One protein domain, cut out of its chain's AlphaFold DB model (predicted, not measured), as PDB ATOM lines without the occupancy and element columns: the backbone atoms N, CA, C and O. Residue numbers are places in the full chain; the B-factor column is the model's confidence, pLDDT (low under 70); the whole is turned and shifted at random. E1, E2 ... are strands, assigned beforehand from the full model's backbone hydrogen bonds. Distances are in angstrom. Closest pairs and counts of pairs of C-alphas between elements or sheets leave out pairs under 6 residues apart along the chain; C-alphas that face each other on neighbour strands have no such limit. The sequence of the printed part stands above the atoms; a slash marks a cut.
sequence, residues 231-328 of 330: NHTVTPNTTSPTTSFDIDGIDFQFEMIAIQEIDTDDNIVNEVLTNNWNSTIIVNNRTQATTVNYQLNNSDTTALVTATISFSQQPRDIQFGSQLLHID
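What this domain is: This is residues 231 to 328 of the 330 residues of the protein "EGF-like domain-containing protein" of Cavenderia fasciculata (strain SH3) (UniProt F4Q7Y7). A wall of three twisted strands, E5, E6 and E7, has three separate hairpins spread round it with few contacts between the parts. E3 and E4 make an arm beyond the end of the wall where E5 begins, E8 and E9 turn back beyond the E7 edge from the end where E7 finishes, and E1 and E2 reach away from one face. The 98 printed residues hold no named helix and nine named strands, E1 to E9 in chain order; the class is all strand. The largest sheet has the order E5, E6, E7, and its neighbours are antiparallel, as are those of the three two-stranded sheets. The whole is loose, with a radius of gyration of the C-alphas of 16.0 A, and spans 43 by 32 by 29 A.

How they stand to each other: E5, residues 277 to 284, E6, residues 289 to 296, and E7, residues 306 to 312, form a meander, each strand the antiparallel neighbour of the one before. E5 and E6, a hairpin, stand at 163 degrees, with N 282 and O 291 within hydrogen-bond range at 2.8 A. E6 and E7, also a hairpin, stand at 167 degrees, with N 292 and O 309 at 2.8 A; E5 and E7 are the edge strands. E1, residues 243 to 247, and E2, residues 250 to 254, are a hairpin at 164 degrees, with N 247 and O 250 at 3.0 A. The closest C-alphas of E1 and E7 are those of Thr 243 and Ile 309, 7.8 A apart, while E2 and E7 are apart. Residues 235 to 236 pair antiparallel with residues 243 to 244 of E1. E3, residues 258 to 262, and E4, residues 268 to 273, are a hairpin at 167 degrees, with N 259 and O 272 at 2.9 A; E4 and E5 are apart. E8, residues 316 to 320, and E9, residues 323 to 327, are a hairpin at 148 degrees, with N 318 and O 325 at 2.8 A; both are apart from E7.

Where its parts are: E5 starts at C-alpha 277, (391.681, 306.997, 364.775), and is 22.3 A long. E6 is 22.6 A long and E7 19.7 A. E1 begins at C-alpha 243, (382.981, 297.352, 369.495), and E9 ends at C-alpha 327, (389.246, 286.967, 381.596).

The domain as a whole: The two C-alphas farthest apart, those of Asp 265 and Arg 286, are 48.4 A apart. The printed part has no cut and no long link; the link from E6 to E7, nine residues, is short, and the other links are tight. The mean pLDDT of the printed part is 77.5, and residues 231 to 236, 239, 241 to 254 and 322 to 323 are under 70.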
ATOM      1  N   ASN A 231     379.674 282.149 370.957       59.44
ATOM      2  CA  ASN A 231     380.585 282.490 369.861       59.44
ATOM      3  C   ASN A 231     379.921 283.500 368.909       59.44
ATOM      4  O   ASN A 231     379.308 283.111 367.912       59.44
ATOM      5  N   HIS A 232     380.045 284.789 369.206       62.34
ATOM      6  CA  HIS A 232     379.585 285.860 368.338       62.34
ATOM      7  C   HIS A 232     380.726 286.376 367.471       62.34
ATOM      8  O   HIS A 232     381.877 286.517 367.892       62.34
ATOM      9  N   THR A 233     380.391 286.684 366.219       60.44
ATOM     10  CA  THR A 233     381.313 287.361 365.314       60.44
ATOM     11  C   THR A 233     381.387 288.818 365.730       60.44
ATOM     12  O   THR A 233     380.547 289.630 365.356       60.44
ATOM     13  N   VAL A 234     382.403 289.147 366.512       63.56
ATOM     14  CA  VAL A 234     382.715 290.529 366.848       63.56
ATOM     15  C   VAL A 234     383.045 291.277 365.560       63.56
ATOM     16  O   VAL A 234     383.984 290.916 364.847       63.56
ATOM     17  N   THR A 235     382.297 292.338 365.275       68.81
ATOM     18  CA  THR A 235     382.592 293.259 364.176       68.81
ATOM     19  C   THR A 235     383.295 294.493 364.734       68.81
ATOM     20  O   THR A 235     382.631 295.374 365.283       68.81
ATOM     21  N   PRO A 236     384.632 294.581 364.644       67.44
ATOM     22  CA  PRO A 236     385.339 295.763 365.107       67.44
ATOM     23  C   PRO A 236     385.044 296.954 364.195       67.44
ATOM     24  O   PRO A 236     385.137 296.846 362.971       67.44
ATOM     25  N   ASN A 237     384.740 298.108 364.786       70.12
ATOM     26  CA  ASN A 237     384.721 299.360 364.043       70.12
ATOM     27  C   ASN A 237     386.169 299.742 363.735       70.12
ATOM     28  O   ASN A 237     386.975 299.830 364.646       70.12
ATOM     29  N   THR A 238     386.546 299.951 362.480       71.00
ATOM     30  CA  THR A 238     387.942 300.259 362.126       71.00
ATOM     31  C   THR A 238     388.278 301.751 362.183       71.00
ATOM     32  O   THR A 238     389.439 302.118 362.011       71.00
ATOM     33  N   THR A 239     387.303 302.621 362.437       68.00
ATOM     34  CA  THR A 239     387.459 304.086 362.409       68.00
ATOM     35  C   THR A 239     387.282 304.749 363.772       68.00
ATOM     36  O   THR A 239     387.665 305.901 363.957       68.00
ATOM     37  N   SER A 240     386.730 304.028 364.742       72.50
ATOM     38  CA  SER A 240     386.548 304.492 366.118       72.50
ATOM     39  C   SER A 240     386.772 303.314 367.063       72.50
ATOM     40  O   SER A 240     386.460 302.189 366.665       72.50
ATOM     41  N   PRO A 241     387.269 303.526 368.296       69.50
ATOM     42  CA  PRO A 241     387.437 302.478 369.299       69.50
ATOM     43  C   PRO A 241     386.067 302.072 369.856       69.50
ATOM     44  O   PRO A 241     385.772 302.275 371.026       69.50
ATOM     45  N   THR A 242     385.215 301.541 368.982       68.00
ATOM     46  CA  THR A 242     383.899 301.014 369.310       68.00
ATOM     47  C   THR A 242     383.837 299.558 368.906       68.00
ATOM     48  O   THR A 242     384.299 299.151 367.835       68.00
ATOM     49  N   THR A 243     383.279 298.747 369.790       62.62
ATOM     50  CA  THR A 243     382.981 297.352 369.495       62.62
ATOM     51  C   THR A 243     381.556 297.106 369.898       62.62
ATOM     52  O   THR A 243     381.224 297.278 371.066       62.62
ATOM     53  N   SER A 244     380.741 296.751 368.912       59.94
ATOM     54  CA  SER A 244     379.378 296.290 369.107       59.94
ATOM     55  C   SER A 244     379.358 294.782 368.928       59.94
ATOM     56  O   SER A 244     379.793 294.274 367.889       59.94
ATOM     57  N   PHE A 245     378.863 294.066 369.924       62.03
ATOM     58  CA  PHE A 245     378.484 292.671 369.770       62.03
ATOM     59  C   PHE A 245     377.189 292.435 370.547       62.03
ATOM     60  O   PHE A 245     377.026 292.935 371.659       62.03
ATOM     61  N   ASP A 246     376.272 291.723 369.900       53.59
ATOM     62  CA  ASP A 246     374.975 291.323 370.442       53.59
ATOM     63  C   ASP A 246     375.128 289.939 371.073       53.59
ATOM     64  O   ASP A 246     375.607 289.018 370.405       53.59
ATOM     65  N   ILE A 247     374.758 289.801 372.346       55.28
ATOM     66  CA  ILE A 247     374.676 288.516 373.052       55.28
ATOM     67  C   ILE A 247     373.254 288.380 373.584       55.28
ATOM     68  O   ILE A 247     372.867 289.105 374.498       55.28
ATOM     69  N   ASP A 248     372.478 287.456 373.014       53.38
ATOM     70  CA  ASP A 248     371.095 287.170 373.422       53.38
ATOM     71  C   ASP A 248     370.200 288.432 373.546       53.38
ATOM     72  O   ASP A 248     369.355 288.532 374.437       53.38
ATOM     73  N   GLY A 249     370.359 289.404 372.635       52.25
ATOM     74  CA  GLY A 249     369.588 290.654 372.612       52.25
ATOM     75  C   GLY A 249     370.155 291.782 373.480       52.25
ATOM     76  O   GLY A 249     369.490 292.808 373.652       52.25
ATOM     77  N   ILE A 250     371.346 291.596 374.058       52.12
ATOM     78  CA  ILE A 250     372.088 292.619 374.796       52.12
ATOM     79  C   ILE A 250     373.214 293.147 373.903       52.12
ATOM     80  O   ILE A 250     374.205 292.458 373.659       52.12
ATOM     81  N   ASP A 251     373.072 294.400 373.468       58.03
ATOM     82  CA  ASP A 251     374.112 295.132 372.750       58.03
ATOM     83  C   ASP A 251     375.135 295.709 373.733       58.03
ATOM     84  O   ASP A 251     374.843 296.632 374.498       58.03
ATOM     85  N   PHE A 252     376.370 295.212 373.679       60.03
ATOM     86  CA  PHE A 252     377.488 295.852 374.366       60.03
ATOM     87  C   PHE A 252     378.144 296.868 373.440       60.03
ATOM     88  O   PHE A 252     378.581 296.516 372.347       60.03
ATOM     89  N   GLN A 253     378.235 298.125 373.883       65.44
ATOM     90  CA  GLN A 253     378.906 299.201 373.157       65.44
ATOM     91  C   GLN A 253     379.865 299.933 374.095       65.44
ATOM     92  O   GLN A 253     379.480 300.410 375.159       65.44
ATOM     93  N   PHE A 254     381.128 300.016 373.690       69.06
ATOM     94  CA  PHE A 254     382.110 300.915 374.287       69.06
ATOM     95  C   PHE A 254     382.360 302.051 373.299       69.06
ATOM     96  O   PHE A 254     382.626 301.773 372.135       69.06
ATOM     97  N   GLU A 255     382.275 303.303 373.742       73.94
ATOM     98  CA  GLU A 255     382.595 304.478 372.931       73.94
ATOM     99  C   GLU A 255     383.420 305.464 373.756       73.94
ATOM    100  O   GLU A 255     383.118 305.734 374.918       73.94
ATOM    101  N   MET A 256     384.477 306.001 373.147       79.00
ATOM    102  CA  MET A 256     385.284 307.074 373.716       79.00
ATOM    103  C   MET A 256     385.010 308.349 372.919       79.00
ATOM    104  O   MET A 256     385.304 308.398 371.723       79.00
ATOM    105  N   ILE A 257     384.438 309.358 373.580       81.81
ATOM    106  CA  ILE A 257     384.009 310.624 372.957       81.81
ATOM    107  C   ILE A 257     385.109 311.693 373.052       81.81
ATOM    108  O   ILE A 257     385.426 312.362 372.063       81.81
ATOM    109  N   ALA A 258     385.705 311.833 374.237       88.12
ATOM    110  CA  ALA A 258     386.816 312.735 374.501       88.12
ATOM    111  C   ALA A 258     387.641 312.250 375.702       88.12
ATOM    112  O   ALA A 258     387.152 311.498 376.548       88.12
ATOM    113  N   ILE A 259     388.886 312.712 375.782       87.94
ATOM    114  CA  ILE A 259     389.741 312.603 376.966       87.94
ATOM    115  C   ILE A 259     389.799 313.989 377.593       87.94
ATOM    116  O   ILE A 259     390.240 314.937 376.946       87.94
ATOM    117  N   GLN A 260     389.342 314.103 378.835       88.31
ATOM    118  CA  GLN A 260     389.230 315.379 379.532       88.31
ATOM    119  C   GLN A 260     390.127 315.397 380.769       88.31
ATOM    120  O   GLN A 260     390.182 314.429 381.529       88.31
ATOM    121  N   GLU A 261     390.818 316.513 380.964       83.69
ATOM    122  CA  GLU A 261     391.436 316.876 382.233       83.69
ATOM    123  C   GLU A 261     390.418 317.695 383.021       83.69
ATOM    124  O   GLU A 261     389.941 318.719 382.529       83.69
ATOM    125  N   ILE A 262     390.078 317.231 384.219       83.88
ATOM    126  CA  ILE A 262     389.130 317.899 385.108       83.88
ATOM    127  C   ILE A 262     389.864 318.494 386.306       83.88
ATOM    128  O   ILE A 262     390.809 317.891 386.825       83.88
ATOM    129  N   ASP A 263     389.439 319.677 386.740       73.06
ATOM    130  CA  ASP A 263     389.883 320.238 388.007       73.06
ATOM    131  C   ASP A 263     389.164 319.569 389.190       73.06
ATOM    132  O   ASP A 263     388.321 318.684 389.058       73.06
ATOM    133  N   THR A 264     389.532 319.984 390.394       73.50
ATOM    134  CA  THR A 264     388.961 319.479 391.650       73.50
ATOM    135  C   THR A 264     387.495 319.838 391.890       73.50
ATOM    136  O   THR A 264     386.919 319.346 392.856       73.50
ATOM    137  N   ASP A 265     386.934 320.732 391.081       72.19
ATOM    138  CA  ASP A 265     385.545 321.177 391.148       72.19
ATOM    139  C   ASP A 265     384.734 320.612 389.957       72.19
ATOM    140  O   ASP A 265     383.653 321.113 389.649       72.19
ATOM    141  N   ASP A 266     385.253 319.555 389.311       73.31
ATOM    142  CA  ASP A 266     384.693 318.847 388.151       73.31
ATOM    143  C   ASP A 266     384.567 319.701 386.869       73.31
ATOM    144  O   ASP A 266     383.843 319.331 385.939       73.31
ATOM    145  N   ASN A 267     385.285 320.825 386.761       78.50
ATOM    146  CA  ASN A 267     385.313 321.608 385.522       78.50
ATOM    147  C   ASN A 267     386.362 321.058 384.554       78.50
ATOM    148  O   ASN A 267     387.467 320.694 384.951       78.50
ATOM    149  N   ILE A 268     386.048 321.061 383.259       86.44
ATOM    150  CA  ILE A 268     386.979 320.638 382.207       86.44
ATOM    151  C   ILE A 268     388.030 321.735 381.994       86.44
ATOM    152  O   ILE A 268     387.702 322.849 381.585       86.44
ATOM    153  N   VAL A 269     389.294 321.401 382.249       89.19
ATOM    154  CA  VAL A 269     390.464 322.270 382.051       89.19
ATOM    155  C   VAL A 269     391.032 322.097 380.645       89.19
ATOM    156  O   VAL A 269     391.333 323.083 379.979       89.19
ATOM    157  N   ASN A 270     391.145 320.850 380.182       87.12
ATOM    158  CA  ASN A 270     391.588 320.509 378.833       87.12
ATOM    159  C   ASN A 270     390.729 319.382 378.259       87.12
ATOM    160  O   ASN A 270     390.280 318.495 378.985       87.12
ATOM    161  N   GLU A 271     390.545 319.389 376.942       89.81
ATOM    162  CA  GLU A 271     389.781 318.374 376.223       89.81
ATOM    163  C   GLU A 271     390.519 317.963 374.948       89.81
ATOM    164  O   GLU A 271     390.934 318.802 374.152       89.81
ATOM    165  N   VAL A 272     390.649 316.654 374.744       90.06
ATOM    166  CA  VAL A 272     391.135 316.052 373.503       90.06
ATOM    167  C   VAL A 272     390.004 315.227 372.910       90.06
ATOM    168  O   VAL A 272     389.644 314.174 373.442       90.06
ATOM    169  N   LEU A 273     389.447 315.686 371.790       87.31
ATOM    170  CA  LEU A 273     388.408 314.946 371.074       87.31
ATOM    171  C   LEU A 273     388.977 313.653 370.479       87.31
ATOM    172  O   LEU A 273     390.057 313.643 369.877       87.31
ATOM    173  N   THR A 274     388.228 312.557 370.604       86.75
ATOM    174  CA  THR A 274     388.644 311.226 370.144       86.75
ATOM    175  C   THR A 274     387.894 310.789 368.890       86.75
ATOM    176  O   THR A 274     387.364 309.684 368.812       86.75
ATOM    177  N   ASN A 275     387.848 311.660 367.885       84.44
ATOM    178  CA  ASN A 275     387.070 311.463 366.656       84.44
ATOM    179  C   ASN A 275     387.884 310.949 365.452       84.44
ATOM    180  O   ASN A 275     387.296 310.656 364.412       84.44
ATOM    181  N   ASN A 276     389.212 310.833 365.563       87.81
ATOM    182  CA  ASN A 276     390.084 310.470 364.442       87.81
ATOM    183  C   ASN A 276     391.098 309.387 364.832       87.81
ATOM    184  O   ASN A 276     392.088 309.669 365.506       87.81
ATOM    185  N   TRP A 277     390.871 308.152 364.388       87.81
ATOM    186  CA  TRP A 277     391.681 306.997 364.775       87.81
ATOM    187  C   TRP A 277     392.227 306.242 363.570       87.81
ATOM    188  O   TRP A 277     391.514 305.974 362.605       87.81
ATOM    189  N   ASN A 278     393.478 305.806 363.685       87.69
ATOM    190  CA  ASN A 278     394.046 304.771 362.829       87.69
ATOM    191  C   ASN A 278     393.935 303.428 363.546       87.69
ATOM    192  O   ASN A 278     394.330 303.323 364.706       87.69
ATOM    193  N   SER A 279     393.439 302.393 362.868       87.06
ATOM    194  CA  SER A 279     393.321 301.053 363.449       87.06
ATOM    195  C   SER A 279     394.209 300.028 362.749       87.06
ATOM    196  O   SER A 279     394.476 300.102 361.550       87.06
ATOM    197  N   THR A 280     394.668 299.043 363.518       89.00
ATOM    198  CA  THR A 280     395.373 297.860 363.017       89.00
ATOM    199  C   THR A 280     394.791 296.609 363.658       89.00
ATOM    200  O   THR A 280     394.548 296.576 364.863       89.00
ATOM    201  N   ILE A 281     394.556 295.573 362.850       85.88
ATOM    202  CA  ILE A 281     393.977 294.305 363.304       85.88
ATOM    203  C   ILE A 281     395.069 293.238 363.308       85.88
ATOM    204  O   ILE A 281     395.758 293.031 362.310       85.88
ATOM    205  N   ILE A 282     395.203 292.539 364.432       88.25
ATOM    206  CA  ILE A 282     396.150 291.449 364.643       88.25
ATOM    207  C   ILE A 282     395.360 290.206 365.038       88.25
ATOM    208  O   ILE A 282     394.680 290.195 366.061       88.25
ATOM    209  N   VAL A 283     395.478 289.141 364.247       85.44
ATOM    210  CA  VAL A 283     394.862 287.843 364.547       85.44
ATOM    211  C   VAL A 283     395.956 286.863 364.949       85.44
ATOM    212  O   VAL A 283     396.866 286.574 364.172       85.44
ATOM    213  N   ASN A 284     395.879 286.350 366.174       84.06
ATOM    214  CA  ASN A 284     396.774 285.326 366.687       84.06
ATOM    215  C   ASN A 284     396.054 283.975 366.722       84.06
ATOM    216  O   ASN A 284     395.279 283.679 367.631       84.06
ATOM    217  N   ASN A 285     396.371 283.128 365.744       81.88
ATOM    218  CA  ASN A 285     395.769 281.802 365.597       81.88
ATOM    219  C   ASN A 285     396.144 280.829 366.728       81.88
ATOM    220  O   ASN A 285     395.424 279.863 366.956       81.88
ATOM    221  N   ARG A 286     397.253 281.059 367.445       80.62
ATOM    222  CA  ARG A 286     397.683 280.184 368.549       80.62
ATOM    223  C   ARG A 286     396.862 280.424 369.812       80.62
ATOM    224  O   ARG A 286     396.538 279.472 370.507       80.62
ATOM    225  N   THR A 287     396.554 281.684 370.102       77.00
ATOM    226  CA  THR A 287     395.761 282.094 371.274       77.00
ATOM    227  C   THR A 287     394.288 282.318 370.931       77.00
ATOM    228  O   THR A 287     393.537 282.802 371.771       77.00
ATOM    229  N   GLN A 288     393.892 282.044 369.679       81.00
ATOM    230  CA  GLN A 288     392.564 282.337 369.126       81.00
ATOM    231  C   GLN A 288     392.093 283.755 369.467       81.00
ATOM    232  O   GLN A 288     390.937 283.966 369.832       81.00
ATOM    233  N   ALA A 289     393.026 284.712 369.426       82.56
ATOM    234  CA  ALA A 289     392.783 286.078 369.857       82.56
ATOM    235  C   ALA A 289     392.834 287.040 368.670       82.56
ATOM    236  O   ALA A 289     393.812 287.054 367.923       82.56
ATOM    237  N   THR A 290     391.815 287.879 368.542       84.31
ATOM    238  CA  THR A 290     391.777 289.000 367.602       84.31
ATOM    239  C   THR A 290     391.941 290.282 368.396       84.31
ATOM    240  O   THR A 290     391.156 290.561 369.295       84.31
ATOM    241  N   THR A 291     392.972 291.058 368.089       86.38
ATOM    242  CA  THR A 291     393.272 292.333 368.745       86.38
ATOM    243  C   THR A 291     393.171 293.458 367.735       86.38
ATOM    244  O   THR A 291     393.749 293.373 366.655       86.38
ATOM    245  N   VAL A 292     392.464 294.519 368.094       86.12
ATOM    246  CA  VAL A 292     392.365 295.748 367.319       86.12
ATOM    247  C   VAL A 292     393.020 296.857 368.120       86.12
ATOM    248  O   VAL A 292     392.583 297.176 369.226       86.12
ATOM    249  N   ASN A 293     394.099 297.410 367.576       88.50
ATOM    250  CA  ASN A 293     394.809 298.533 368.171       88.50
ATOM    251  C   ASN A 293     394.415 299.804 367.436       88.50
ATOM    252  O   ASN A 293     394.655 299.922 366.234       88.50
ATOM    253  N   TYR A 294     393.843 300.741 368.173       89.38
ATOM    254  CA  TYR A 294     393.494 302.077 367.732       89.38
ATOM    255  C   TYR A 294     394.547 303.045 368.239       89.38
ATOM    256  O   TYR A 294     394.882 303.035 369.422       89.38
ATOM    257  N   GLN A 295     395.042 303.904 367.363       90.75
ATOM    258  CA  GLN A 295     395.917 305.009 367.714       90.75
ATOM    259  C   GLN A 295     395.245 306.316 367.311       90.75
ATOM    260  O   GLN A 295     394.867 306.489 366.148       90.75
ATOM    261  N   LEU A 296     395.080 307.214 368.281       90.69
ATOM    262  CA  LEU A 296     394.457 308.504 368.042       90.69
ATOM    263  C   LEU A 296     395.396 309.339 367.175       90.69
ATOM    264  O   LEU A 296     396.580 309.488 367.482       90.69
ATOM    265  N   ASN A 297     394.858 309.886 366.095       88.44
ATOM    266  CA  ASN A 297     395.554 310.819 365.232       88.44
ATOM    267  C   ASN A 297     395.004 312.224 365.494       88.44
ATOM    268  O   ASN A 297     394.105 312.694 364.793       88.44
ATOM    269  N   ASN A 298     395.513 312.863 366.546       83.19
ATOM    270  CA  ASN A 298     395.096 314.198 366.956       83.19
ATOM    271  C   ASN A 298     396.330 315.099 367.156       83.19
ATOM    272  O   ASN A 298     397.307 314.688 367.777       83.19
ATOM    273  N   SER A 299     396.288 316.309 366.592       83.44
ATOM    274  CA  SER A 299     397.326 317.341 366.715       83.44
ATOM    275  C   SER A 299     397.275 318.126 368.026       83.44
ATOM    276  O   SER A 299     398.242 318.807 368.356       83.44
ATOM    277  N   ASP A 300     396.166 318.041 368.758       82.56
ATOM    278  CA  ASP A 300     395.906 318.815 369.975       82.56
ATOM    279  C   ASP A 300     396.657 318.260 371.194       82.56
ATOM    280  O   ASP A 300     396.691 318.881 372.253       82.56
ATOM    281  N   THR A 301     397.292 317.092 371.056       79.31
ATOM    282  CA  THR A 301     398.099 316.478 372.109       79.31
ATOM    283  C   THR A 301     399.396 315.898 371.561       79.31
ATOM    284  O   THR A 301     399.448 315.335 370.470       79.31
ATOM    285  N   THR A 302     400.469 316.003 372.345       82.00
ATOM    286  CA  THR A 302     401.727 315.284 372.089       82.00
ATOM    287  C   THR A 302     401.721 313.879 372.694       82.00
ATOM    288  O   THR A 302     402.676 313.126 372.503       82.00
ATOM    289  N   ALA A 303     400.692 313.533 373.474       81.19
ATOM    290  CA  ALA A 303     400.577 312.230 374.107       81.19
ATOM    291  C   ALA A 303     400.189 311.160 373.078       81.19
ATOM    292  O   ALA A 303     399.286 311.344 372.263       81.19
ATOM    293  N   LEU A 304     400.850 310.005 373.152       87.31
ATOM    294  CA  LEU A 304     400.452 308.835 372.380       87.31
ATOM    295  C   LEU A 304     399.232 308.193 373.047       87.31
ATOM    296  O   LEU A 304     399.361 307.524 374.070       87.31
ATOM    297  N   VAL A 305     398.058 308.388 372.453       88.44
ATOM    298  CA  VAL A 305     396.812 307.772 372.918       88.44
ATOM    299  C   VAL A 305     396.525 306.530 372.084       88.44
ATOM    300  O   VAL A 305     396.332 306.609 370.867       88.44
ATOM    301  N   THR A 306     396.470 305.379 372.750       89.31
ATOM    302  CA  THR A 306     396.098 304.106 372.132       89.31
ATOM    303  C   THR A 306     394.972 303.434 372.895       89.31
ATOM    304  O   THR A 306     395.011 303.375 374.122       89.31
ATOM    305  N   ALA A 307     394.015 302.864 372.171       86.81
ATOM    306  CA  ALA A 307     393.001 301.980 372.722       86.81
ATOM    307  C   ALA A 307     393.171 300.594 372.100       86.81
ATOM    308  O   ALA A 307     393.329 300.467 370.886       86.81
ATOM    309  N   THR A 308     393.144 299.548 372.918       85.88
ATOM    310  CA  THR A 308     393.271 298.168 372.444       85.88
ATOM    311  C   THR A 308     392.027 297.406 372.836       85.88
ATOM    312  O   THR A 308     391.719 297.289 374.019       85.88
ATOM    313  N   ILE A 309     391.335 296.858 371.842       83.06
ATOM    314  CA  ILE A 309     390.186 295.990 372.073       83.06
ATOM    315  C   ILE A 309     390.539 294.597 371.576       83.06
ATOM    316  O   ILE A 309     391.040 294.420 370.467       83.06
ATOM    317  N   SER A 310     390.343 293.600 372.430       82.19
ATOM    318  CA  SER A 310     390.826 292.243 372.187       82.19
ATOM    319  C   SER A 310     389.758 291.219 372.518       82.19
ATOM    320  O   SER A 310     389.128 291.289 373.570       82.19
ATOM    321  N   PHE A 311     389.618 290.247 371.629       79.88
ATOM    322  CA  PHE A 311     388.629 289.185 371.691       79.88
ATOM    323  C   PHE A 311     389.347 287.853 371.667       79.88
ATOM    324  O   PHE A 311     390.291 287.697 370.895       79.88
ATOM    325  N   SER A 312     388.933 286.903 372.499       80.69
ATOM    326  CA  SER A 312     389.503 285.559 372.493       80.69
ATOM    327  C   SER A 312     388.437 284.521 372.792       80.69
ATOM    328  O   SER A 312     387.650 284.702 373.711       80.69
ATOM    329  N   GLN A 313     388.464 283.419 372.044       75.12
ATOM    330  CA  GLN A 313     387.614 282.245 372.289       75.12
ATOM    331  C   GLN A 313     388.173 281.336 373.398       75.12
ATOM    332  O   GLN A 313     387.669 280.238 373.627       75.12
ATOM    333  N   GLN A 314     389.260 281.742 374.060       79.50
ATOM    334  CA  GLN A 314     389.852 281.018 375.180       79.50
ATOM    335  C   GLN A 314     389.998 281.944 376.390       79.50
ATOM    336  O   GLN A 314     390.341 283.119 376.213       79.50
ATOM    337  N   PRO A 315     389.788 281.423 377.613       78.75
ATOM    338  CA  PRO A 315     390.067 282.180 378.819       78.75
ATOM    339  C   PRO A 315     391.562 282.486 378.903       78.75
ATOM    340  O   PRO A 315     392.406 281.704 378.445       78.75
ATOM    341  N   ARG A 316     391.904 283.635 379.478       81.62
ATOM    342  CA  ARG A 316     393.282 284.120 379.536       81.62
ATOM    343  C   ARG A 316     393.512 285.043 380.716       81.62
ATOM    344  O   ARG A 316     392.634 285.805 381.103       81.62
ATOM    345  N   ASP A 317     394.737 285.025 381.214       80.25
ATOM    346  CA  ASP A 317     395.168 285.926 382.271       80.25
ATOM    347  C   ASP A 317     395.869 287.150 381.674       80.25
ATOM    348  O   ASP A 317     396.790 287.024 380.862       80.25
ATOM    349  N   ILE A 318     395.438 288.346 382.072       80.62
ATOM    350  CA  ILE A 318     396.061 289.614 381.690       80.62
ATOM    351  C   ILE A 318     396.631 290.282 382.934       80.62
ATOM    352  O   ILE A 318     395.922 290.524 383.908       80.62
ATOM    353  N   GLN A 319     397.916 290.623 382.888       79.44
ATOM    354  CA  GLN A 319     398.539 291.438 383.925       79.44
ATOM    355  C   GLN A 319     398.092 292.899 383.769       79.44
ATOM    356  O   GLN A 319     398.310 293.506 382.721       79.44
ATOM    357  N   PHE A 320     397.522 293.476 384.824       73.00
ATOM    358  CA  PHE A 320     397.189 294.895 384.909       73.00
ATOM    359  C   PHE A 320     397.750 295.479 386.209       73.00
ATOM    360  O   PHE A 320     397.260 295.201 387.305       73.00
ATOM    361  N   GLY A 321     398.825 296.264 386.093       76.81
ATOM    362  CA  GLY A 321     399.573 296.745 387.256       76.81
ATOM    363  C   GLY A 321     400.118 295.581 388.091       76.81
ATOM    364  O   GLY A 321     400.795 294.698 387.565       76.81
ATOM    365  N   SER A 322     399.806 295.568 389.389       66.00
ATOM    366  CA  SER A 322     400.146 294.491 390.333       66.00
ATOM    367  C   SER A 322     399.165 293.310 390.306       66.00
ATOM    368  O   SER A 322     399.412 292.300 390.962       66.00
ATOM    369  N   GLN A 323     398.067 293.400 389.547       64.25
ATOM    370  CA  GLN A 323     397.017 292.384 389.523       64.25
ATOM    371  C   GLN A 323     397.111 291.482 388.294       64.25
ATOM    372  O   GLN A 323     397.394 291.940 387.187       64.25
ATOM    373  N   LEU A 324     396.783 290.205 388.487       72.25
ATOM    374  CA  LEU A 324     396.490 289.273 387.405       72.25
ATOM    375  C   LEU A 324     394.966 289.173 387.256       72.25
ATOM    376  O   LEU A 324     394.263 288.839 388.214       72.25
ATOM    377  N   LEU A 325     394.452 289.520 386.081       75.00
ATOM    378  CA  LEU A 325     393.030 289.484 385.757       75.00
ATOM    379  C   LEU A 325     392.737 288.250 384.911       75.00
ATOM    380  O   LEU A 325     393.200 288.167 383.776       75.00
ATOM    381  N   HIS A 326     391.953 287.322 385.455       76.38
ATOM    382  CA  HIS A 326     391.396 286.224 384.677       76.38
ATOM    383  C   HIS A 326     390.224 286.747 383.849       76.38
ATOM    384  O   HIS A 326     389.279 287.308 384.406       76.38
ATOM    385  N   ILE A 327     390.303 286.600 382.533       75.69
ATOM    386  CA  ILE A 327     389.246 286.967 381.596       75.69
ATOM    387  C   ILE A 327     388.755 285.676 380.961       75.69
ATOM    388  O   ILE A 327     389.538 284.969 380.321       75.69
ATOM    389  N   ASP A 328     387.475 285.378 381.165       71.12
ATOM    390  CA  ASP A 328     386.808 284.240 380.542       71.12
ATOM    391  C   ASP A 328     386.827 284.370 379.006       71.12
ATOM    392  O   ASP A 328     387.143 285.423 378.446       71.12
TER     393      ASP A 328